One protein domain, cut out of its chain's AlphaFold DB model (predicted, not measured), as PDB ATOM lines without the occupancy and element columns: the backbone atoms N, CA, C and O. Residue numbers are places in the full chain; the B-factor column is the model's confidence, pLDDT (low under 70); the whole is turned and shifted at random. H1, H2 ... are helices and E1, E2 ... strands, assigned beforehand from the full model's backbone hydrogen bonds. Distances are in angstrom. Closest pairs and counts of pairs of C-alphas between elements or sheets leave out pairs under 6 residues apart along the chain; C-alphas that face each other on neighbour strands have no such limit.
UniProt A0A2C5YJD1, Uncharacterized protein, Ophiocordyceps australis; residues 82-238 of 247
ATOM      1  N   ASN A  82     121.837  93.495 102.463       94.31
ATOM      2  CA  ASN A  82     121.021  93.828 103.635       94.31
ATOM      3  C   ASN A  82     121.337  92.917 104.834       94.31
ATOM      4  O   ASN A  82     120.443  92.358 105.467       94.31
ATOM      5  N   ILE A  83     122.621  92.745 105.119       96.12
ATOM      6  CA  ILE A  83     123.146  91.869 106.159       96.12
ATOM      7  C   ILE A  83     123.868  92.747 107.173       96.12
ATOM      8  O   ILE A  83     124.622  93.640 106.784       96.12
ATOM      9  N   VAL A  84     123.631  92.516 108.463       97.44
ATOM     10  CA  VAL A  84     124.296  93.263 109.537       97.44
ATOM     11  C   VAL A  84     125.289  92.372 110.271       97.44
ATOM     12  O   VAL A  84     124.977  91.246 110.651       97.44
ATOM     13  N   HIS A  85     126.480  92.903 110.511       97.75
ATOM     14  CA  HIS A  85     127.560  92.236 111.216       97.75
ATOM     15  C   HIS A  85     127.954  93.022 112.464       97.75
ATOM     16  O   HIS A  85     128.222  94.220 112.400       97.75
ATOM     17  N   PHE A  86     128.054  92.314 113.583       97.31
ATOM     18  CA  PHE A  86     128.631  92.790 114.833       97.31
ATOM     19  C   PHE A  86     129.851  91.946 115.183       97.31
ATOM     20  O   PHE A  86     129.905  90.762 114.842       97.31
ATOM     21  N   VAL A  87     130.807  92.528 115.909       95.69
ATOM     22  CA  VAL A  87     131.950  91.795 116.463       95.69
ATOM     23  C   VAL A  87     131.957  91.894 117.983       95.69
ATOM     24  O   VAL A  87     131.925  92.984 118.546       95.69
ATOM     25  N   PHE A  88     132.034  90.743 118.653       94.56
ATOM     26  CA  PHE A  88     132.146  90.640 120.101       94.56
ATOM     27  C   PHE A  88     133.417  89.904 120.524       94.56
ATOM     28  O   PHE A  88     133.572  88.702 120.313       94.56
ATOM     29  N   VAL A  89     134.328  90.613 121.185       92.25
ATOM     30  CA  VAL A  89     135.546  90.012 121.734       92.25
ATOM     31  C   VAL A  89     135.384  89.844 123.242       92.25
ATOM     32  O   VAL A  89     135.500  90.805 123.998       92.25
ATOM     33  N   GLN A  90     135.141  88.612 123.687       91.00
ATOM     34  CA  GLN A  90     135.008  88.283 125.103       91.00
ATOM     35  C   GLN A  90     136.389  88.131 125.736       91.00
ATOM     36  O   GLN A  90     137.164  87.247 125.366       91.00
ATOM     37  N   HIS A  91     136.699  88.969 126.723       88.94
ATOM     38  CA  HIS A  91     137.908  88.809 127.521       88.94
ATOM     39  C   HIS A  91     137.681  87.835 128.680       88.94
ATOM     40  O   HIS A  91     136.637  87.867 129.330       88.94
ATOM     41  N   LEU A  92     138.658  86.973 128.934       87.50
ATOM     42  CA  LEU A  92     138.655  85.969 129.984       87.50
ATOM     43  C   LEU A  92     139.779  86.264 130.999       87.50
ATOM     44  O   LEU A  92     140.900  86.590 130.588       87.50
ATOM     45  N   PRO A  93     139.510  86.127 132.309       86.44
ATOM     46  CA  PRO A  93     138.199  85.830 132.893       86.44
ATOM     47  C   PRO A  93     137.201  86.976 132.662       86.44
ATOM     48  O   PRO A  93     137.587  88.144 132.581       86.44
ATOM     49  N   ALA A  94     135.919  86.629 132.520       81.75
ATOM     50  CA  ALA A  94     134.863  87.612 132.310       81.75
ATOM     51  C   ALA A  94     134.785  88.583 133.494       81.75
ATOM     52  O   ALA A  94     134.938  88.185 134.649       81.75
ATOM     53  N   ARG A  95     134.492  89.860 133.229       80.25
ATOM     54  CA  ARG A  95     134.305  90.845 134.305       80.25
ATOM     55  C   ARG A  95     132.987  90.613 135.034       80.25
ATOM     56  O   ARG A  95     132.867  90.968 136.205       80.25
ATOM     57  N   ARG A  96     131.995  90.040 134.341       72.56
ATOM     58  CA  ARG A  96     130.685  89.668 134.892       72.56
ATOM     59  C   ARG A  96     130.440  88.170 134.714       72.56
ATOM     60  O   ARG A  96     130.209  87.692 133.609       72.56
ATOM     61  N   HIS A  97     130.456  87.438 135.823       65.19
ATOM     62  CA  HIS A  97     130.223  85.991 135.821       65.19
ATOM     63  C   HIS A  97     128.733  85.614 135.723       65.19
ATOM     64  O   HIS A  97     128.407  84.566 135.180       65.19
ATOM     65  N   GLU A  98     127.820  86.462 136.205       61.53
ATOM     66  CA  GLU A  98     126.403  86.100 136.411       61.53
ATOM     67  C   GLU A  98     125.549  86.040 135.131       61.53
ATOM     68  O   GLU A  98     124.445  85.505 135.159       61.53
ATOM     69  N   LEU A  99     126.031  86.588 134.010       62.38
ATOM     70  CA  LEU A  99     125.253  86.719 132.770       62.38
ATOM     71  C   LEU A  99     125.902  86.037 131.559       62.38
ATOM     72  O   LEU A  99     125.461  86.284 130.444       62.38
ATOM     73  N   GLY A 100     126.919  85.192 131.751       65.25
ATOM     74  CA  GLY A 100     127.629  84.563 130.632       65.25
ATOM     75  C   GLY A 100     128.528  85.550 129.878       65.25
ATOM     76  O   GLY A 100     128.508  85.592 128.649       65.25
ATOM     77  N   GLY A 101     129.285  86.382 130.600       84.06
ATOM     78  CA  GLY A 101     130.307  87.255 130.017       84.06
ATOM     79  C   GLY A 101     130.025  88.756 130.116       84.06
ATOM     80  O   GLY A 101     129.185  89.218 130.888       84.06
ATOM     81  N   ASP A 102     130.765  89.522 129.314       89.31
ATOM     82  CA  ASP A 102     130.745  90.988 129.310       89.31
ATOM     83  C   ASP A 102     129.613  91.565 128.440       89.31
ATOM     84  O   ASP A 102     129.315  92.751 128.551       89.31
ATOM     85  N   PHE A 103     128.951  90.739 127.621       92.81
ATOM     86  CA  PHE A 103     127.816  91.157 126.797       92.81
ATOM     87  C   PHE A 103     126.602  91.467 127.684       92.81
ATOM     88  O   PHE A 103     126.039  90.573 128.331       92.81
ATOM     89  N   GLY A 104     126.203  92.736 127.723       92.88
ATOM     90  CA  GLY A 104     125.182  93.261 128.616       92.88
ATOM     91  C   GLY A 104     124.049  93.984 127.893       92.88
ATOM     92  O   GLY A 104     123.672  93.677 126.762       92.88
ATOM     93  N   LEU A 105     123.449  94.942 128.606       93.62
ATOM     94  CA  LEU A 105     122.275  95.678 128.135       93.62
ATOM     95  C   LEU A 105     122.593  96.604 126.952       93.62
ATOM     96  O   LEU A 105     121.753  96.746 126.071       93.62
ATOM     97  N   VAL A 106     123.760  97.252 126.936       94.56
ATOM     98  CA  VAL A 106     124.114  98.207 125.871       94.56
ATOM     99  C   VAL A 106     124.278  97.464 124.549       94.56
ATOM    100  O   VAL A 106     123.648  97.827 123.558       94.56
ATOM    101  N   GLU A 107     125.015  96.357 124.579       95.88
ATOM    102  CA  GLU A 107     125.256  95.490 123.430       95.88
ATOM    103  C   GLU A 107     123.943  94.873 122.930       95.88
ATOM    104  O   GLU A 107     123.658  94.857 121.731       95.88
ATOM    105  N   TYR A 108     123.080  94.442 123.858       96.69
ATOM    106  CA  TYR A 108     121.727  93.992 123.538       96.69
ATOM    107  C   TYR A 108     120.909  95.068 122.811       96.69
ATOM    108  O   TYR A 108     120.251  94.772 121.812       96.69
ATOM    109  N   LEU A 109     120.930  96.312 123.304       97.69
ATOM    110  CA  LEU A 109     120.182  97.416 122.704       97.69
ATOM    111  C   LEU A 109     120.709  97.768 121.311       97.69
ATOM    112  O   LEU A 109     119.891  98.039 120.436       97.69
ATOM    113  N   ALA A 110     122.022  97.714 121.081       97.69
ATOM    114  CA  ALA A 110     122.616  97.949 119.765       97.69
ATOM    115  C   ALA A 110     122.118  96.935 118.729       97.69
ATOM    116  O   ALA A 110     121.546  97.319 117.702       97.69
ATOM    117  N   VAL A 111     122.217  95.638 119.043       97.94
ATOM    118  CA  VAL A 111     121.736  94.578 118.145       97.94
ATOM    119  C   VAL A 111     120.223  94.680 117.946       97.94
ATOM    120  O   VAL A 111     119.729  94.630 116.817       97.94
ATOM    121  N   ARG A 112     119.463  94.895 119.026       97.94
ATOM    122  CA  ARG A 112     118.002  95.014 118.947       97.94
ATOM    123  C   ARG A 112     117.558  96.230 118.133       97.94
ATOM    124  O   ARG A 112     116.566  96.137 117.410       97.94
ATOM    125  N   ALA A 113     118.266  97.351 118.231       97.62
ATOM    126  CA  ALA A 113     117.988  98.542 117.439       97.62
ATOM    127  C   ALA A 113     118.214  98.280 115.946       97.62
ATOM    128  O   ALA A 113     117.355  98.632 115.139       97.62
ATOM    129  N   ALA A 114     119.295  97.586 115.572       97.19
ATOM    130  CA  ALA A 114     119.522  97.178 114.185       97.19
ATOM    131  C   ALA A 114     118.400  96.261 113.663       97.19
ATOM    132  O   ALA A 114     117.840  96.526 112.599       97.19
ATOM    133  N   MET A 115     117.982  95.256 114.446       96.88
ATOM    134  CA  MET A 115     116.866  94.364 114.088       96.88
ATOM    135  C   MET A 115     115.576  95.128 113.764       96.88
ATOM    136  O   MET A 115     114.902  94.832 112.779       96.88
ATOM    137  N   VAL A 116     115.208  96.097 114.607       96.50
ATOM    138  CA  VAL A 116     113.923  96.802 114.501       96.50
ATOM    139  C   VAL A 116     113.965  97.904 113.445       96.50
ATOM    140  O   VAL A 116     113.028  98.031 112.654       96.50
ATOM    141  N   SER A 117     115.031  98.703 113.442       96.62
ATOM    142  CA  SER A 117     115.132  99.903 112.610       96.62
ATOM    143  C   SER A 117     115.548  99.587 111.180       96.62
ATOM    144  O   SER A 117     114.997 100.175 110.252       96.62
ATOM    145  N   MET A 118     116.505  98.673 110.994       95.06
ATOM    146  CA  MET A 118     117.060  98.358 109.673       95.06
ATOM    147  C   MET A 118     116.360  97.179 109.000       95.06
ATOM    148  O   MET A 118     116.377  97.099 107.778       95.06
ATOM    149  N   LYS A 119     115.733  96.280 109.778       95.81
ATOM    150  CA  LYS A 119     115.071  95.058 109.277       95.81
ATOM    151  C   LYS A 119     115.955  94.288 108.277       95.81
ATOM    152  O   LYS A 119     115.561  94.102 107.121       95.81
ATOM    153  N   PRO A 120     117.172  93.901 108.692       96.38
ATOM    154  CA  PRO A 120     118.084  93.182 107.818       96.38
ATOM    155  C   PRO A 120     117.566  91.775 107.508       96.38
ATOM    156  O   PRO A 120     116.758  91.218 108.252       96.38
ATOM    157  N   GLU A 121     118.056  91.204 106.414       96.06
ATOM    158  CA  GLU A 121     117.774  89.822 106.008       96.06
ATOM    159  C   GLU A 121     118.451  88.818 106.943       96.06
ATOM    160  O   GLU A 121     117.865  87.790 107.272       96.06
ATOM    161  N   ALA A 122     119.654  89.150 107.417       97.00
ATOM    162  CA  ALA A 122     120.397  88.367 108.394       97.00
ATOM    163  C   ALA A 122     121.205  89.275 109.330       97.00
ATOM    164  O   ALA A 122     121.647  90.364 108.942       97.00
ATOM    165  N   ILE A 123     121.415  88.817 110.567       97.75
ATOM    166  CA  ILE A 123     122.317  89.464 111.526       97.75
ATOM    167  C   ILE A 123     123.287  88.436 112.075       97.75
ATOM    168  O   ILE A 123     122.872  87.422 112.634       97.75
ATOM    169  N   TYR A 124     124.570  88.762 111.994       97.94
ATOM    170  CA  TYR A 124     125.658  87.942 112.496       97.94
ATOM    171  C   TYR A 124     126.344  88.624 113.674       97.94
ATOM    172  O   TYR A 124     126.789  89.768 113.566       97.94
ATOM    173  N   LEU A 125     126.482  87.901 114.782       97.38
ATOM    174  CA  LEU A 125     127.400  88.245 115.859       97.38
ATOM    175  C   LEU A 125     128.644  87.369 115.728       97.38
ATOM    176  O   LEU A 125     128.651  86.200 116.121       97.38
ATOM    177  N   HIS A 126     129.698  87.952 115.171       95.94
ATOM    178  CA  HIS A 126     131.010  87.329 115.095       95.94
ATOM    179  C   HIS A 126     131.683  87.443 116.453       95.94
ATOM    180  O   HIS A 126     131.900  88.552 116.933       95.94
ATOM    181  N   TYR A 127     132.019  86.329 117.094       93.75
ATOM    182  CA  TYR A 127     132.596  86.356 118.434       93.75
ATOM    183  C   TYR A 127     133.917  85.609 118.544       93.75
ATOM    184  O   TYR A 127     134.212  84.684 117.783       93.75
ATOM    185  N   ARG A 128     134.719  86.016 119.532       91.06
ATOM    186  CA  ARG A 128     135.977  85.356 119.885       91.06
ATOM    187  C   ARG A 128     136.290  85.507 121.370       91.06
ATOM    188  O   ARG A 128     136.057  86.566 121.948       91.06
ATOM    189  N   TYR A 129     136.884  84.474 121.961       89.94
ATOM    190  CA  TYR A 129     137.453  84.533 123.305       89.94
ATOM    191  C   TYR A 129     138.907  85.026 123.273       89.94
ATOM    192  O   TYR A 129     139.683  84.701 122.375       89.94
ATOM    193  N   THR A 130     139.300  85.811 124.271       88.25
ATOM    194  CA  THR A 130     140.683  86.255 124.474       88.25
ATOM    195  C   THR A 130     141.053  86.091 125.934       88.25
ATOM    196  O   THR A 130     140.258  86.410 126.806       88.25
ATOM    197  N   SER A 131     142.259  85.618 126.223       86.94
ATOM    198  CA  SER A 131     142.720  85.397 127.594       86.94
ATOM    199  C   SER A 131     144.227  85.589 127.673       86.94
ATOM    200  O   SER A 131     144.934  85.388 126.686       86.94
ATOM    201  N   ARG A 132     144.732  85.949 128.856       85.12
ATOM    202  CA  ARG A 132     146.164  85.782 129.171       85.12
ATOM    203  C   ARG A 132     146.491  84.347 129.590       85.12
ATOM    204  O   ARG A 132     147.644  83.942 129.502       85.12
ATOM    205  N   ASP A 133     145.480  83.618 130.042       87.62
ATOM    206  CA  ASP A 133     145.542  82.214 130.419       87.62
ATOM    207  C   ASP A 133     145.116  81.349 129.223       87.62
ATOM    208  O   ASP A 133     143.949  81.351 128.819       87.62
ATOM    209  N   GLY A 134     146.086  80.649 128.632       87.56
ATOM    210  CA  GLY A 134     145.864  79.787 127.473       87.56
ATOM    211  C   GLY A 134     145.111  78.496 127.798       87.56
ATOM    212  O   GLY A 134     144.508  77.915 126.897       87.56
ATOM    213  N   ASP A 135     145.108  78.049 129.052       90.69
ATOM    214  CA  ASP A 135     144.372  76.853 129.468       90.69
ATOM    215  C   ASP A 135     142.890  77.189 129.586       90.69
ATOM    216  O   ASP A 135     142.059  76.507 128.986       90.69
ATOM    217  N   LEU A 136     142.578  78.316 130.232       89.00
ATOM    218  CA  LEU A 136     141.220  78.853 130.295       89.00
ATOM    219  C   LEU A 136     140.650  79.137 128.898       89.00
ATOM    220  O   LEU A 136     139.478  78.879 128.639       89.00
ATOM    221  N   LEU A 137     141.472  79.665 127.983       89.12
ATOM    222  CA  LEU A 137     141.047  79.897 126.602       89.12
ATOM    223  C   LEU A 137     140.647  78.584 125.916       89.12
ATOM    224  O   LEU A 137     139.546  78.500 125.378       89.12
ATOM    225  N   ARG A 138     141.507  77.558 125.988       90.25
ATOM    226  CA  ARG A 138     141.241  76.235 125.400       90.25
ATOM    227  C   ARG A 138     140.018  75.567 126.015       90.25
ATOM    228  O   ARG A 138     139.238  74.947 125.300       90.25
ATOM    229  N   GLU A 139     139.839  75.699 127.327       90.81
ATOM    230  CA  GLU A 139     138.657  75.193 128.019       90.81
ATOM    231  C   GLU A 139     137.383  75.852 127.480       90.81
ATOM    232  O   GLU A 139     136.453  75.152 127.085       90.81
ATOM    233  N   MET A 140     137.347  77.187 127.406       89.50
ATOM    234  CA  MET A 140     136.176  77.911 126.904       89.50
ATOM    235  C   MET A 140     135.890  77.606 125.430       89.50
ATOM    236  O   MET A 140     134.728  77.443 125.055       89.50
ATOM    237  N   GLU A 141     136.923  77.478 124.597       89.69
ATOM    238  CA  GLU A 141     136.781  77.080 123.192       89.69
ATOM    239  C   GLU A 141     136.211  75.659 123.047       89.69
ATOM    240  O   GLU A 141     135.313  75.451 122.228       89.69
ATOM    241  N   ALA A 142     136.655  74.711 123.879       91.25
ATOM    242  CA  ALA A 142     136.135  73.342 123.899       91.25
ATOM    243  C   ALA A 142     134.675  73.274 124.385       91.25
ATOM    244  O   ALA A 142     133.869  72.534 123.820       91.25
ATOM    245  N   GLN A 143     134.303  74.067 125.399       90.19
ATOM    246  CA  GLN A 143     132.906  74.175 125.849       90.19
ATOM    247  C   GLN A 143     131.999  74.721 124.738       90.19
ATOM    248  O   GLN A 143     130.874  74.256 124.549       90.19
ATOM    249  N   ASP A 144     132.496  75.686 123.970       89.38
ATOM    250  CA  ASP A 144     131.772  76.283 122.854       89.38
ATOM    251  C   ASP A 144     131.527  75.286 121.705       89.38
ATOM    252  O   ASP A 144     130.431  75.268 121.143       89.38
ATOM    253  N   GLU A 145     132.481  74.387 121.429       88.56
ATOM    254  CA  GLU A 145     132.343  73.312 120.427       88.56
ATOM    255  C   GLU A 145     131.245  72.306 120.768       88.56
ATOM    256  O   GLU A 145     130.532  71.843 119.878       88.56
ATOM    257  N   ILE A 146     131.063  72.001 122.054       89.69
ATOM    258  CA  ILE A 146     130.003  71.101 122.529       89.69
ATOM    259  C   ILE A 146     128.681  71.831 122.827       89.69
ATOM    260  O   ILE A 146     127.766  71.245 123.408       89.69
ATOM    261  N   GLY A 147     128.568  73.108 122.450       85.62
ATOM    262  CA  GLY A 147     127.347  73.905 122.595       85.62
ATOM    263  C   GLY A 147     127.085  74.455 124.002       85.62
ATOM    264  O   GLY A 147     126.001  74.981 124.240       85.62
ATOM    265  N   ARG A 148     128.060  74.375 124.915       84.44
ATOM    266  CA  ARG A 148     128.026  74.940 126.283       84.44
ATOM    267  C   ARG A 148     128.904  76.186 126.421       84.44
ATOM    268  O   ARG A 148     129.461  76.480 127.473       84.44
ATOM    269  N   GLY A 149     129.094  76.898 125.316       84.94
ATOM    270  CA  GLY A 149     129.902  78.108 125.287       84.94
ATOM    271  C   GLY A 149     129.259  79.240 126.078       84.94
ATOM    272  O   GLY A 149     128.058  79.489 125.960       84.94
ATOM    273  N   MET A 150     130.084  79.986 126.811       88.31
ATOM    274  CA  MET A 150     129.673  81.135 127.624       88.31
ATOM    275  C   MET A 150     128.798  82.139 126.852       88.31
ATOM    276  O   MET A 150     127.815  82.640 127.389       88.31
ATOM    277  N   ILE A 151     129.118  82.397 125.578       90.44
ATOM    278  CA  ILE A 151     128.351  83.317 124.719       90.44
ATOM    279  C   ILE A 151     126.932  82.806 124.456       90.44
ATOM    280  O   ILE A 151     125.981  83.584 124.467       90.44
ATOM    281  N   ARG A 152     126.765  81.497 124.239       88.19
ATOM    282  CA  ARG A 152     125.453  80.888 123.961       88.19
ATOM    283  C   ARG A 152     124.562  80.865 125.196       88.19
ATOM    284  O   ARG A 152     123.348  80.987 125.077       88.19
ATOM    285  N   GLU A 153     125.173  80.726 126.367       88.19
ATOM    286  CA  GLU A 153     124.483  80.730 127.657       88.19
ATOM    287  C   GLU A 153     124.167  82.151 128.159       88.19
ATOM    288  O   GLU A 153     123.450  82.319 129.148       88.19
ATOM    289  N   ASN A 154     124.649  83.190 127.469       91.62
ATOM    290  CA  ASN A 154     124.393  84.571 127.844       91.62
ATOM    291  C   ASN A 154     122.901  84.923 127.711       91.62
ATOM    292  O   ASN A 154     122.306  84.883 126.629       91.62
ATOM    293  N   GLY A 155     122.293  85.339 128.825       91.75
ATOM    294  CA  GLY A 155     120.859  85.613 128.884       91.75
ATOM    295  C   GLY A 155     120.400  86.784 128.006       91.75
ATOM    296  O   GLY A 155     119.236  86.824 127.606       91.75
ATOM    297  N   TRP A 156     121.259  87.761 127.705       94.00
ATOM    298  CA  TRP A 156     120.922  88.854 126.786       94.00
ATOM    299  C   TRP A 156     120.925  88.382 125.336       94.00
ATOM    300  O   TRP A 156     119.981  88.674 124.602       94.00
ATOM    301  N   ILE A 157     121.928  87.591 124.957       94.19
ATOM    302  CA  ILE A 157     122.038  87.006 123.617       94.19
ATOM    303  C   ILE A 157     120.865  86.058 123.347       94.19
ATOM    304  O   ILE A 157     120.228  86.157 122.302       94.19
ATOM    305  N   ALA A 158     120.485  85.229 124.322       92.44
ATOM    306  CA  ALA A 158     119.343  84.317 124.204       92.44
ATOM    307  C   ALA A 158     118.001  85.022 123.901       92.44
ATOM    308  O   ALA A 158     117.070  84.399 123.391       92.44
ATOM    309  N   ARG A 159     117.879  86.327 124.194       94.38
ATOM    310  CA  ARG A 159     116.681  87.139 123.900       94.38
ATOM    311  C   ARG A 159     116.667  87.723 122.480       94.38
ATOM    312  O   ARG A 159     115.657  88.310 122.082       94.38
ATOM    313  N   LEU A 160     117.763  87.615 121.730       95.88
ATOM    314  CA  LEU A 160     117.910  88.127 120.365       95.88
ATOM    315  C   LEU A 160     117.558  87.028 119.351       95.88
ATOM    316  O   LEU A 160     118.417  86.416 118.725       95.88
ATOM    317  N   THR A 161     116.262  86.755 119.199       93.62
ATOM    318  CA  THR A 161     115.756  85.737 118.263       93.62
ATOM    319  C   THR A 161     116.077  86.101 116.812       93.62
ATOM    320  O   THR A 161     115.675  87.170 116.363       93.62
ATOM    321  N   GLY A 162     116.734  85.206 116.070       92.19
ATOM    322  CA  GLY A 162     117.157  85.457 114.683       92.19
ATOM    323  C   GLY A 162     118.564  86.051 114.550       92.19
ATOM    324  O   GLY A 162     118.967  86.401 113.449       92.19
ATOM    325  N   LEU A 163     119.307  86.164 115.656       96.50
ATOM    326  CA  LEU A 163     120.738  86.449 115.635       96.50
ATOM    327  C   LEU A 163     121.534  85.164 115.372       96.50
ATOM    328  O   LEU A 163     121.384  84.182 116.102       96.50
ATOM    329  N   GLU A 164     122.422  85.189 114.383       96.69
ATOM    330  CA  GLU A 164     123.335  84.085 114.093       96.69
ATOM    331  C   GLU A 164     124.686  84.299 114.783       96.69
ATOM    332  O   GLU A 164     125.345  85.324 114.611       96.69
ATOM    333  N   LEU A 165     125.103  83.325 115.592       95.06
ATOM    334  CA  LEU A 165     126.376  83.365 116.310       95.06
ATOM    335  C   LEU A 165     127.459  82.670 115.488       95.06
ATOM    336  O   LEU A 165     127.364  81.465 115.242       95.06
ATOM    337  N   VAL A 166     128.510  83.407 115.128       94.06
ATOM    338  CA  VAL A 166     129.625  82.896 114.320       94.06
ATOM    339  C   VAL A 166     130.922  83.021 115.106       94.06
ATOM    340  O   VAL A 166     131.368  84.120 115.427       94.06
ATOM    341  N   ARG A 167     131.560  81.894 115.420       91.94
ATOM    342  CA  ARG A 167     132.870  81.914 116.078       91.94
ATOM    343  C   ARG A 167     133.959  82.240 115.064       91.94
ATOM    344  O   ARG A 167     134.149  81.499 114.102       91.94
ATOM    345  N   TYR A 168     134.734  83.289 115.317       89.06
ATOM    346  CA  TYR A 168     135.847  83.662 114.451       89.06
ATOM    347  C   TYR A 168     137.104  82.826 114.740       89.06
ATOM    348  O   TYR A 168     137.765  83.001 115.768       89.06
ATOM    349  N   GLN A 169     137.471  81.954 113.795       81.19
ATOM    350  CA  GLN A 169     138.609  81.025 113.912       81.19
ATOM    351  C   GLN A 169     139.904  81.524 113.250       81.19
ATOM    352  O   GLN A 169     140.931  80.855 113.328       81.19
ATOM    353  N   GLY A 170     139.891  82.695 112.603       73.88
ATOM    354  CA  GLY A 170     141.050  83.197 111.860       73.88
ATOM    355  C   GLY A 170     142.308  83.344 112.724       73.88
ATOM    356  O   GLY A 170     142.234  83.684 113.910       73.88
ATOM    357  N   ALA A 171     143.478  83.092 112.135       67.44
ATOM    358  CA  ALA A 171     144.757  83.319 112.796       67.44
ATOM    359  C   ALA A 171     144.976  84.827 112.991       67.44
ATOM    360  O   ALA A 171     145.070  85.570 112.018       67.44
ATOM    361  N   ILE A 172     145.065  85.269 114.244       63.50
ATOM    362  CA  ILE A 172     145.372  86.658 114.590       63.50
ATOM    363  C   ILE A 172     146.871  86.747 114.838       63.50
ATOM    364  O   ILE A 172     147.437  85.914 115.552       63.50
ATOM    365  N   LYS A 173     147.527  87.759 114.264       60.34
ATOM    366  CA  LYS A 173     148.950  88.006 114.527       60.34
ATOM    367  C   LYS A 173     149.163  88.169 116.036       60.34
ATOM    368  O   LYS A 173     148.503  88.992 116.666       60.34
ATOM    369  N   HIS A 174     150.113  87.420 116.600       50.88
ATOM    370  CA  HIS A 174     150.421  87.368 118.042       50.88
ATOM    371  C   HIS A 174     150.716  88.734 118.700       50.88
ATOM    372  O   HIS A 174     150.765  88.845 119.924       50.88
ATOM    373  N   GLU A 175     150.915  89.779 117.899       52.06
ATOM    374  CA  GLU A 175     151.178  91.149 118.335       52.06
ATOM    375  C   GLU A 175     149.905  91.918 118.735       52.06
ATOM    376  O   GLU A 175     149.988  92.905 119.469       52.06
ATOM    377  N   LEU A 176     148.715  91.455 118.332       57.03
ATOM    378  CA  LEU A 176     147.443  92.100 118.662       57.03
ATOM    379  C   LEU A 176     146.975  91.683 120.064       57.03
ATOM    380  O   LEU A 176     146.176  90.769 120.244       57.03
ATOM    381  N   LYS A 177     147.492  92.365 121.091       57.75
ATOM    382  CA  LYS A 177     147.133  92.103 122.500       57.75
ATOM    383  C   LYS A 177     145.803  92.729 122.933       57.75
ATOM    384  O   LYS A 177     145.292  92.388 123.998       57.75
ATOM    385  N   HIS A 178     145.269  93.671 122.155       70.44
ATOM    386  CA  HIS A 178     144.097  94.462 122.523       70.44
ATOM    387  C   HIS A 178     142.863  94.038 121.730       70.44
ATOM    388  O   HIS A 178     142.912  93.926 120.507       70.44
ATOM    389  N   ALA A 179     141.742  93.867 122.438       73.19
ATOM    390  CA  ALA A 179     140.456  93.490 121.856       73.19
ATOM    391  C   ALA A 179     140.019  94.417 120.707       73.19
ATOM    392  O   ALA A 179     139.479  93.931 119.721       73.19
ATOM    393  N   ALA A 180     140.324  95.718 120.794       75.50
ATOM    394  CA  ALA A 180     140.018  96.689 119.743       75.50
ATOM    395  C   ALA A 180     140.698  96.347 118.406       75.50
ATOM    396  O   ALA A 180     140.043  96.306 117.375       75.50
ATOM    397  N   HIS A 181     141.986  95.991 118.419       80.38
ATOM    398  CA  HIS A 181     142.690  95.628 117.186       80.38
ATOM    399  C   HIS A 181     142.215  94.298 116.597       80.38
ATOM    400  O   HIS A 181     142.195  94.124 115.382       80.38
ATOM    401  N   ILE A 182     141.826  93.358 117.461       83.88
ATOM    402  CA  ILE A 182     141.206  92.103 117.031       83.88
ATOM    403  C   ILE A 182     139.876  92.398 116.334       83.88
ATOM    404  O   ILE A 182     139.619  91.864 115.258       83.88
ATOM    405  N   ALA A 183     139.057  93.271 116.923       86.88
ATOM    406  CA  ALA A 183     137.794  93.681 116.329       86.88
ATOM    407  C   ALA A 183     138.002  94.377 114.976       86.88
ATOM    408  O   ALA A 183     137.283  94.067 114.031       86.88
ATOM    409  N   ASP A 184     139.027  95.227 114.848       86.00
ATOM    410  CA  ASP A 184     139.392  95.878 113.586       86.00
ATOM    411  C   ASP A 184     139.727  94.872 112.475       86.00
ATOM    412  O   ASP A 184     139.244  95.014 111.350       86.00
ATOM    413  N   GLU A 185     140.516  93.836 112.777       87.69
ATOM    414  CA  GLU A 185     140.848  92.798 111.795       87.69
ATOM    415  C   GLU A 185     139.601  92.007 111.376       87.69
ATOM    416  O   GLU A 185     139.354  91.825 110.181       87.69
ATOM    417  N   ILE A 186     138.806  91.548 112.352       90.56
ATOM    418  CA  ILE A 186     137.602  90.750 112.086       90.56
ATOM    419  C   ILE A 186     136.613  91.566 111.255       90.56
ATOM    420  O   ILE A 186     136.106  91.066 110.257       90.56
ATOM    421  N   ARG A 187     136.385  92.831 111.615       91.31
ATOM    422  CA  ARG A 187     135.503  93.763 110.904       91.31
ATOM    423  C   ARG A 187     135.853  93.880 109.429       91.31
ATOM    424  O   ARG A 187     134.988  93.691 108.578       91.31
ATOM    425  N   LEU A 188     137.120  94.168 109.127       90.75
ATOM    426  CA  LEU A 188     137.574  94.309 107.746       90.75
ATOM    427  C   LEU A 188     137.469  92.989 106.984       90.75
ATOM    428  O   LEU A 188     137.044  92.986 105.833       90.75
ATOM    429  N   ARG A 189     137.810  91.865 107.624       90.56
ATOM    430  CA  ARG A 189     137.719  90.552 106.984       90.56
ATOM    431  C   ARG A 189     136.274  90.154 106.692       90.56
ATOM    432  O   ARG A 189     136.001  89.688 105.594       90.56
ATOM    433  N   VAL A 190     135.365  90.368 107.640       91.56
ATOM    434  CA  VAL A 190     133.933  90.085 107.483       91.56
ATOM    435  C   VAL A 190     133.344  90.931 106.361       91.56
ATOM    436  O   VAL A 190     132.713  90.373 105.472       91.56
ATOM    437  N   LEU A 191     133.602  92.244 106.347       91.50
ATOM    438  CA  LEU A 191     133.131  93.116 105.266       91.50
ATOM    439  C   LEU A 191     133.721  92.718 103.912       91.50
ATOM    440  O   LEU A 191     133.015  92.732 102.911       91.50
ATOM    441  N   TYR A 192     134.995  92.329 103.871       89.88
ATOM    442  CA  TYR A 192     135.627  91.865 102.640       89.88
ATOM    443  C   TYR A 192     134.998  90.563 102.121       89.88
ATOM    444  O   TYR A 192     134.745  90.442 100.928       89.88
ATOM    445  N   GLN A 193     134.732  89.598 103.004       89.25
ATOM    446  CA  GLN A 193     134.232  88.269 102.634       89.25
ATOM    447  C   GLN A 193     132.727  88.229 102.365       89.25
ATOM    448  O   GLN A 193     132.286  87.486 101.497       89.25
ATOM    449  N   HIS A 194     131.938  88.987 103.122       90.38
ATOM    450  CA  HIS A 194     130.477  88.884 103.117       90.38
ATOM    451  C   HIS A 194     129.783  90.161 102.637       90.38
ATOM    452  O   HIS A 194     128.589  90.139 102.341       90.38
ATOM    453  N   GLY A 195     130.509  91.278 102.548       92.62
ATOM    454  CA  GLY A 195     129.905  92.585 102.328       92.62
ATOM    455  C   GLY A 195     128.999  92.990 103.488       92.62
ATOM    456  O   GLY A 195     129.221  92.632 104.643       92.62
ATOM    457  N   GLY A 196     127.963  93.754 103.165       94.19
ATOM    458  CA  GLY A 196     126.921  94.141 104.103       94.19
ATOM    459  C   GLY A 196     127.299  95.350 104.949       94.19
ATOM    460  O   GLY A 196     128.084  96.208 104.541       94.19
ATOM    461  N   VAL A 197     126.681  95.441 106.123       95.50
ATOM    462  CA  VAL A 197     126.807  96.566 107.046       95.50
ATOM    463  C   VAL A 197     127.443  96.091 108.343       95.50
ATOM    464  O   VAL A 197     126.903  95.234 109.033       95.50
ATOM    465  N   TYR A 198     128.565  96.691 108.715       96.12
ATOM    466  CA  TYR A 198     129.178  96.492 110.020       96.12
ATOM    467  C   TYR A 198     128.726  97.567 111.011       96.12
ATOM    468  O   TYR A 198     128.656  98.753 110.667       96.12
ATOM    469  N   MET A 199     128.489  97.153 112.256       95.44
ATOM    470  CA  MET A 199     128.206  98.029 113.389       95.44
ATOM    471  C   MET A 199     128.946  97.564 114.649       95.44
ATOM    472  O   MET A 199     128.933  96.378 114.983       95.44
ATOM    473  N   ASP A 200     129.536  98.506 115.385       93.69
ATOM    474  CA  ASP A 200     130.011  98.257 116.746       93.69
ATOM    475  C   ASP A 200     128.830  98.006 117.698       93.69
ATOM    476  O   ASP A 200     127.697  98.450 117.484       93.69
ATOM    477  N   LEU A 201     129.104  97.289 118.788       94.94
ATOM    478  CA  LEU A 201     128.101  96.912 119.791       94.94
ATOM    479  C   LEU A 201     127.645  98.069 120.696       94.94
ATOM    480  O   LEU A 201     126.804  97.870 121.568       94.94
ATOM    481  N   ASP A 202     128.160  99.273 120.488       92.75
ATOM    482  CA  ASP A 202     127.720 100.511 121.132       92.75
ATOM    483  C   ASP A 202     127.002 101.466 120.157       92.75
ATOM    484  O   ASP A 202     126.570 102.555 120.547       92.75
ATOM    485  N   VAL A 203     126.791 101.051 118.900       93.31
ATOM    486  CA  VAL A 203     126.087 101.846 117.888       93.31
ATOM    487  C   VAL A 203     124.600 101.492 117.863       93.31
ATOM    488  O   VAL A 203     124.194 100.384 117.517       93.31
ATOM    489  N   ILE A 204     123.755 102.482 118.153       95.19
ATOM    490  CA  ILE A 204     122.295 102.339 118.120       95.19
ATOM    491  C   ILE A 204     121.739 102.812 116.767       95.19
ATOM    492  O   ILE A 204     121.760 104.003 116.449       95.19
ATOM    493  N   ALA A 205     121.184 101.890 115.974       94.44
ATOM    494  CA  ALA A 205     120.503 102.229 114.723       94.44
ATOM    495  C   ALA A 205     119.109 102.829 114.983       94.44
ATOM    496  O   ALA A 205     118.182 102.136 115.400       94.44
ATOM    497  N   LEU A 206     118.937 104.121 114.692       93.56
ATOM    498  CA  LEU A 206     117.668 104.837 114.911       93.56
ATOM    499  C   LEU A 206     116.717 104.829 113.703       93.56
ATOM    500  O   LEU A 206     115.546 105.171 113.842       93.56
ATOM    501  N   ARG A 207     117.215 104.500 112.508       93.31
ATOM    502  CA  ARG A 207     116.457 104.551 111.249       93.31
ATOM    503  C   ARG A 207     116.927 103.481 110.275       93.31
ATOM    504  O   ARG A 207     118.038 102.976 110.414       93.31
ATOM    505  N   ASP A 208     116.100 103.211 109.273       92.38
ATOM    506  CA  ASP A 208     116.459 102.370 108.133       92.38
ATOM    507  C   ASP A 208     117.611 102.995 107.320       92.38
ATOM    508  O   ASP A 208     117.667 104.213 107.123       92.38
ATOM    509  N   TRP A 209     118.543 102.151 106.872       91.31
ATOM    510  CA  TRP A 209     119.732 102.519 106.092       91.31
ATOM    511  C   TRP A 209     119.636 102.086 104.624       91.31
ATOM    512  O   TRP A 209     120.618 102.187 103.893       91.31
ATOM    513  N   SER A 210     118.467 101.643 104.154       89.06
ATOM    514  CA  SER A 210     118.257 101.227 102.760       89.06
ATOM    515  C   SER A 210     118.735 102.248 101.719       89.06
ATOM    516  O   SER A 210     119.222 101.853 100.663       89.06
ATOM    517  N   SER A 211     118.638 103.551 102.003       86.56
ATOM    518  CA  SER A 211     119.156 104.619 101.135       86.56
ATOM    519  C   SER A 211     120.679 104.647 101.055       86.56
ATOM    520  O   SER A 211     121.211 104.836  99.969       86.56
ATOM    521  N   LEU A 212     121.371 104.404 102.170       86.50
ATOM    522  CA  LEU A 212     122.831 104.333 102.217       86.50
ATOM    523  C   LEU A 212     123.351 103.089 101.494       86.50
ATOM    524  O   LEU A 212     124.384 103.151 100.846       86.50
ATOM    525  N   ARG A 213     122.615 101.972 101.552       88.19
ATOM    526  CA  ARG A 213     123.004 100.728 100.866       88.19
ATOM    527  C   ARG A 213     122.979 100.820  99.341       88.19
ATOM    528  O   ARG A 213     123.627 100.017  98.682       88.19
ATOM    529  N   ARG A 214     122.210 101.763  98.792       85.25
ATOM    530  CA  ARG A 214     122.134 102.027  97.346       85.25
ATOM    531  C   ARG A 214     123.204 103.003  96.860       85.25
ATOM    532  O   ARG A 214     123.261 103.263  95.666       85.25
ATOM    533  N   ALA A 215     123.998 103.575  97.764       79.12
ATOM    534  CA  ALA A 215     125.097 104.439  97.371       79.12
ATOM    535  C   ALA A 215     126.193 103.611  96.675       79.12
ATOM    536  O   ALA A 215     126.446 102.476  97.094       79.12
ATOM    537  N   PRO A 216     126.861 104.159  95.649       71.62
ATOM    538  CA  PRO A 216     127.955 103.470  94.983       71.62
ATOM    539  C   PRO A 216     129.162 103.308  95.922       71.62
ATOM    540  O   PRO A 216     129.543 104.229  96.648       71.62
ATOM    541  N   GLY A 217     129.802 102.137  95.876       77.12
ATOM    542  CA  GLY A 217     131.067 101.871  96.562       77.12
ATOM    543  C   GLY A 217     130.939 101.566  98.059       77.12
ATOM    544  O   GLY A 217     130.223 100.651  98.462       77.12
ATOM    545  N   VAL A 218     131.716 102.280  98.881       83.50
ATOM    546  CA  VAL A 218     131.846 102.049 100.330       83.50
ATOM    547  C   VAL A 218     131.313 103.256 101.092       83.50
ATOM    548  O   VAL A 218     131.716 104.391 100.841       83.50
ATOM    549  N   VAL A 219     130.449 103.005 102.076       86.62
ATOM    550  CA  VAL A 219     129.910 104.033 102.974       86.62
ATOM    551  C   VAL A 219     130.560 103.888 104.343       86.62
ATOM    552  O   VAL A 219     130.530 102.812 104.933       86.62
ATOM    553  N   LEU A 220     131.114 104.975 104.882       86.44
ATOM    554  CA  LEU A 220     131.714 105.014 106.220       86.44
ATOM    555  C   LEU A 220     131.063 106.098 107.077       86.44
ATOM    556  O   LEU A 220     130.596 107.122 106.573       86.44
ATOM    557  N   GLY A 221     131.034 105.875 108.391       83.06
ATOM    558  CA  GLY A 221     130.631 106.900 109.343       83.06
ATOM    559  C   GLY A 221     131.597 108.087 109.341       83.06
ATOM    560  O   GLY A 221     132.787 107.944 109.079       83.06
ATOM    561  N   HIS A 222     131.086 109.264 109.685       81.06
ATOM    562  CA  HIS A 222     131.885 110.449 109.989       81.06
ATOM    563  C   HIS A 222     131.794 110.755 111.494       81.06
ATOM    564  O   HIS A 222     130.732 110.550 112.096       81.06
ATOM    565  N   GLU A 223     132.903 111.197 112.089       73.81
ATOM    566  CA  GLU A 223     133.011 111.618 113.491       73.81
ATOM    567  C   GLU A 223     133.839 112.911 113.614       73.81
ATOM    568  O   GLU A 223     134.680 113.216 112.764       73.81
ATOM    569  N   GLY A 224     133.607 113.690 114.675       69.69
ATOM    570  CA  GLY A 224     134.431 114.863 114.988       69.69
ATOM    571  C   GLY A 224     134.023 116.153 114.275       69.69
ATOM    572  O   GLY A 224     134.884 116.963 113.951       69.69
ATOM    573  N   GLY A 225     132.735 116.354 113.997       72.19
ATOM    574  CA  GLY A 225     132.227 117.630 113.490       72.19
ATOM    575  C   GLY A 225     132.112 117.708 111.968       72.19
ATOM    576  O   GLY A 225     131.661 116.772 111.315       72.19
ATOM    577  N   ASN A 226     132.537 118.816 111.361       76.50
ATOM    578  CA  ASN A 226     132.602 118.928 109.905       76.50
ATOM    579  C   ASN A 226     133.999 118.524 109.409       76.50
ATOM    580  O   ASN A 226     134.941 119.304 109.518       76.50
ATOM    581  N   ARG A 227     134.129 117.314 108.845       72.19
ATOM    582  CA  ARG A 227     135.399 116.750 108.323       72.19
ATOM    583  C   ARG A 227     136.468 116.418 109.385       72.19
ATOM    584  O   ARG A 227     137.632 116.281 109.034       72.19
ATOM    585  N   GLY A 228     136.071 116.193 110.642       67.31
ATOM    586  CA  GLY A 228     136.976 115.778 111.729       67.31
ATOM    587  C   GLY A 228     137.644 114.407 111.556       67.31
ATOM    588  O   GLY A 228     138.804 114.248 111.919       67.31
ATOM    589  N   GLY A 229     136.956 113.431 110.956       71.50
ATOM    590  CA  GLY A 229     137.553 112.141 110.608       71.50
ATOM    591  C   GLY A 229     136.538 111.097 110.141       71.50
ATOM    592  O   GLY A 229     135.326 111.301 110.213       71.50
ATOM    593  N   LEU A 230     137.049 109.970 109.644       73.38
ATOM    594  CA  LEU A 230     136.239 108.795 109.322       73.38
ATOM    595  C   LEU A 230     136.111 107.899 110.555       73.38
ATOM    596  O   LEU A 230     137.090 107.637 111.251       73.38
ATOM    597  N   CYS A 231     134.896 107.422 110.797       67.88
ATOM    598  CA  CYS A 231     134.553 106.555 111.906       67.88
ATOM    599  C   CYS A 231     134.403 105.118 111.417       67.88
ATOM    600  O   CYS A 231     133.610 104.800 110.531       67.88
ATOM    601  N   ASN A 232     135.167 104.251 112.060       70.69
ATOM    602  CA  ASN A 232     135.264 102.834 111.763       70.69
ATOM    603  C   ASN A 232     134.169 101.991 112.435       70.69
ATOM    604  O   ASN A 232     133.977 100.835 112.054       70.69
ATOM    605  N   ALA A 233     133.447 102.588 113.387       51.06
ATOM    606  CA  ALA A 233     132.413 101.936 114.183       51.06
ATOM    607  C   ALA A 233     131.163 101.560 113.377       51.06
ATOM    608  O   ALA A 233     130.359 100.732 113.798       51.06
ATOM    609  N   ARG A 234     130.969 102.186 112.211       66.81
ATOM    610  CA  ARG A 234     129.881 101.862 111.286       66.81
ATOM    611  C   ARG A 234     130.324 102.064 109.847       66.81
ATOM    612  O   ARG A 234     130.891 103.102 109.507       66.81
ATOM    613  N   GLY A 235     130.022 101.094 108.998       66.00
ATOM    614  CA  GLY A 235     130.341 101.166 107.580       66.00
ATOM    615  C   GLY A 235     129.675 100.053 106.792       66.00
ATOM    616  O   GLY A 235     129.230  99.065 107.371       66.00
ATOM    617  N   GLY A 236     129.588 100.213 105.479       69.19
ATOM    618  CA  GLY A 236     129.050  99.197 104.587       69.19
ATOM    619  C   GLY A 236     129.804  99.147 103.268       69.19
ATOM    620  O   GLY A 236     130.273 100.174 102.776       69.19
ATOM    621  N   ALA A 237     129.921  97.944 102.719       73.19
ATOM    622  CA  ALA A 237     130.611  97.680 101.465       73.19
ATOM    623  C   ALA A 237     129.938  96.522 100.719       73.19
ATOM    624  O   ALA A 237     129.343  95.632 101.333       73.19
ATOM    625  N   ALA A 238     130.056  96.516  99.393       68.69
ATOM    626  CA  ALA A 238     129.815  95.308  98.613       68.69
ATOM    627  C   ALA A 238     130.894  94.260  98.954       68.69
ATOM    628  O   ALA A 238     132.056  94.614  99.169       68.69
TER     629      ALA A 238
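AT A GLANCE: This is residues 82 to 238 of the 247 residues of an uncharacterized protein of Ophiocordyceps australis (UniProt A0A2C5YJD1). A strongly twisted sheet of six strands runs through the domain, with the long strands E1 and E2 side by side in its core, H3 packed over one face and H1 over the opposite face. H2 packs on the far ends of E1 and E2, while at the other side of the sheet the hairpin of E5 and E6 makes an arm, with the short H4 near its base. The printed part has 157 residues with four named helices and six named strands, in the order E1 H1 E2 H2 E3 H3 E4 H4 E5 E6; the sheet is mixed, in the order E3 E2 E1 E4 E6 E5, and the class is mixed, helices and strands. The whole is compact, with a radius of gyration of the C-alphas of 15.9 A, and its C-alphas span 46 by 35 by 28 A.

HOW THE PARTS SIT: The sheet runs, strand beside strand, through E3, residues 163 to 167, E2, residues 122 to 131, E1, residues 83 to 92, E4, residues 196 to 199, E6, residues 229 to 237, and E5, residues 219 to 223. E3 and E5 are its edge strands. E1 and E2 are parallel at 17 degrees, with N 88 and O 126 within hydrogen-bond range at 2.8 A. E2 and E3 are parallel at 37 degrees, with N 166 and O 125 at 3.0 A. E1 and E4 are parallel at 40 degrees, with N 85 and O 197 at 2.8 A. E4 and E6 are antiparallel at 142 degrees, with N 198 and O 235 at 2.8 A. E5 and E6 form a hairpin, antiparallel at 157 degrees, with N 231 and O 221 at 2.8 A; E6 bends by 88 degrees at residue 233. H3, residues 179 to 194, is on the sheet, and its closest C-alphas to E1 are those of Ala 179 and Val 89, 6.0 A apart. H1, residues 105 to 118, is on the opposite face, at a height over the sheet of 10.1 A, over E2 and E1 and along the strands, at 3 degrees to E1 on the local plane; helices on both faces make three layers. H2, residues 134 to 145, is on the sheet over E2 at a height of 8.5 A, with the C-alphas of Leu 137 and Ser 131 closest at 5.8 A. H4, residues 210 to 213, only grazes the sheet with residues 212 to 213. E1, H1, E2 and E2, H2, E3 are strand-helix-strand units, two parallel neighbour strands with a helix between them along the chain, each with a right-handed crossover. In the split units other strands lie between the two in the sheet: E3, H3, E4 has a right-handed crossover and E4, H4, E5 a left-handed one. In H1, H2 and H3 every O i to N i+4 pair is within hydrogen-bond range; H4 is too short for such a pair.

IN THESE COORDINATES: E1 begins at C-alpha 83, at (123.146, 91.869, 106.159), and is 29.0 A long; E2 is 29.6 A. H3 is 21.7 A, H1 19.4 A, E6 18.5 A and H2 16.6 A. H3 begins at C-alpha 179, at (140.456, 93.490, 121.856), and E6 ends at C-alpha 237, at (130.611, 97.680, 101.465).

THE WHOLE: The two C-alphas farthest apart are those of Ile 146 and Asn 226, at 49.5 A. The printed part has no cut. The links E1 to H1, H2 to E3 and E3 to H3 are long. The mean pLDDT of the printed part is 86.1, and 19 residues are under 70, among them residues 97 to 100, 171 to 177 and 233 to 236.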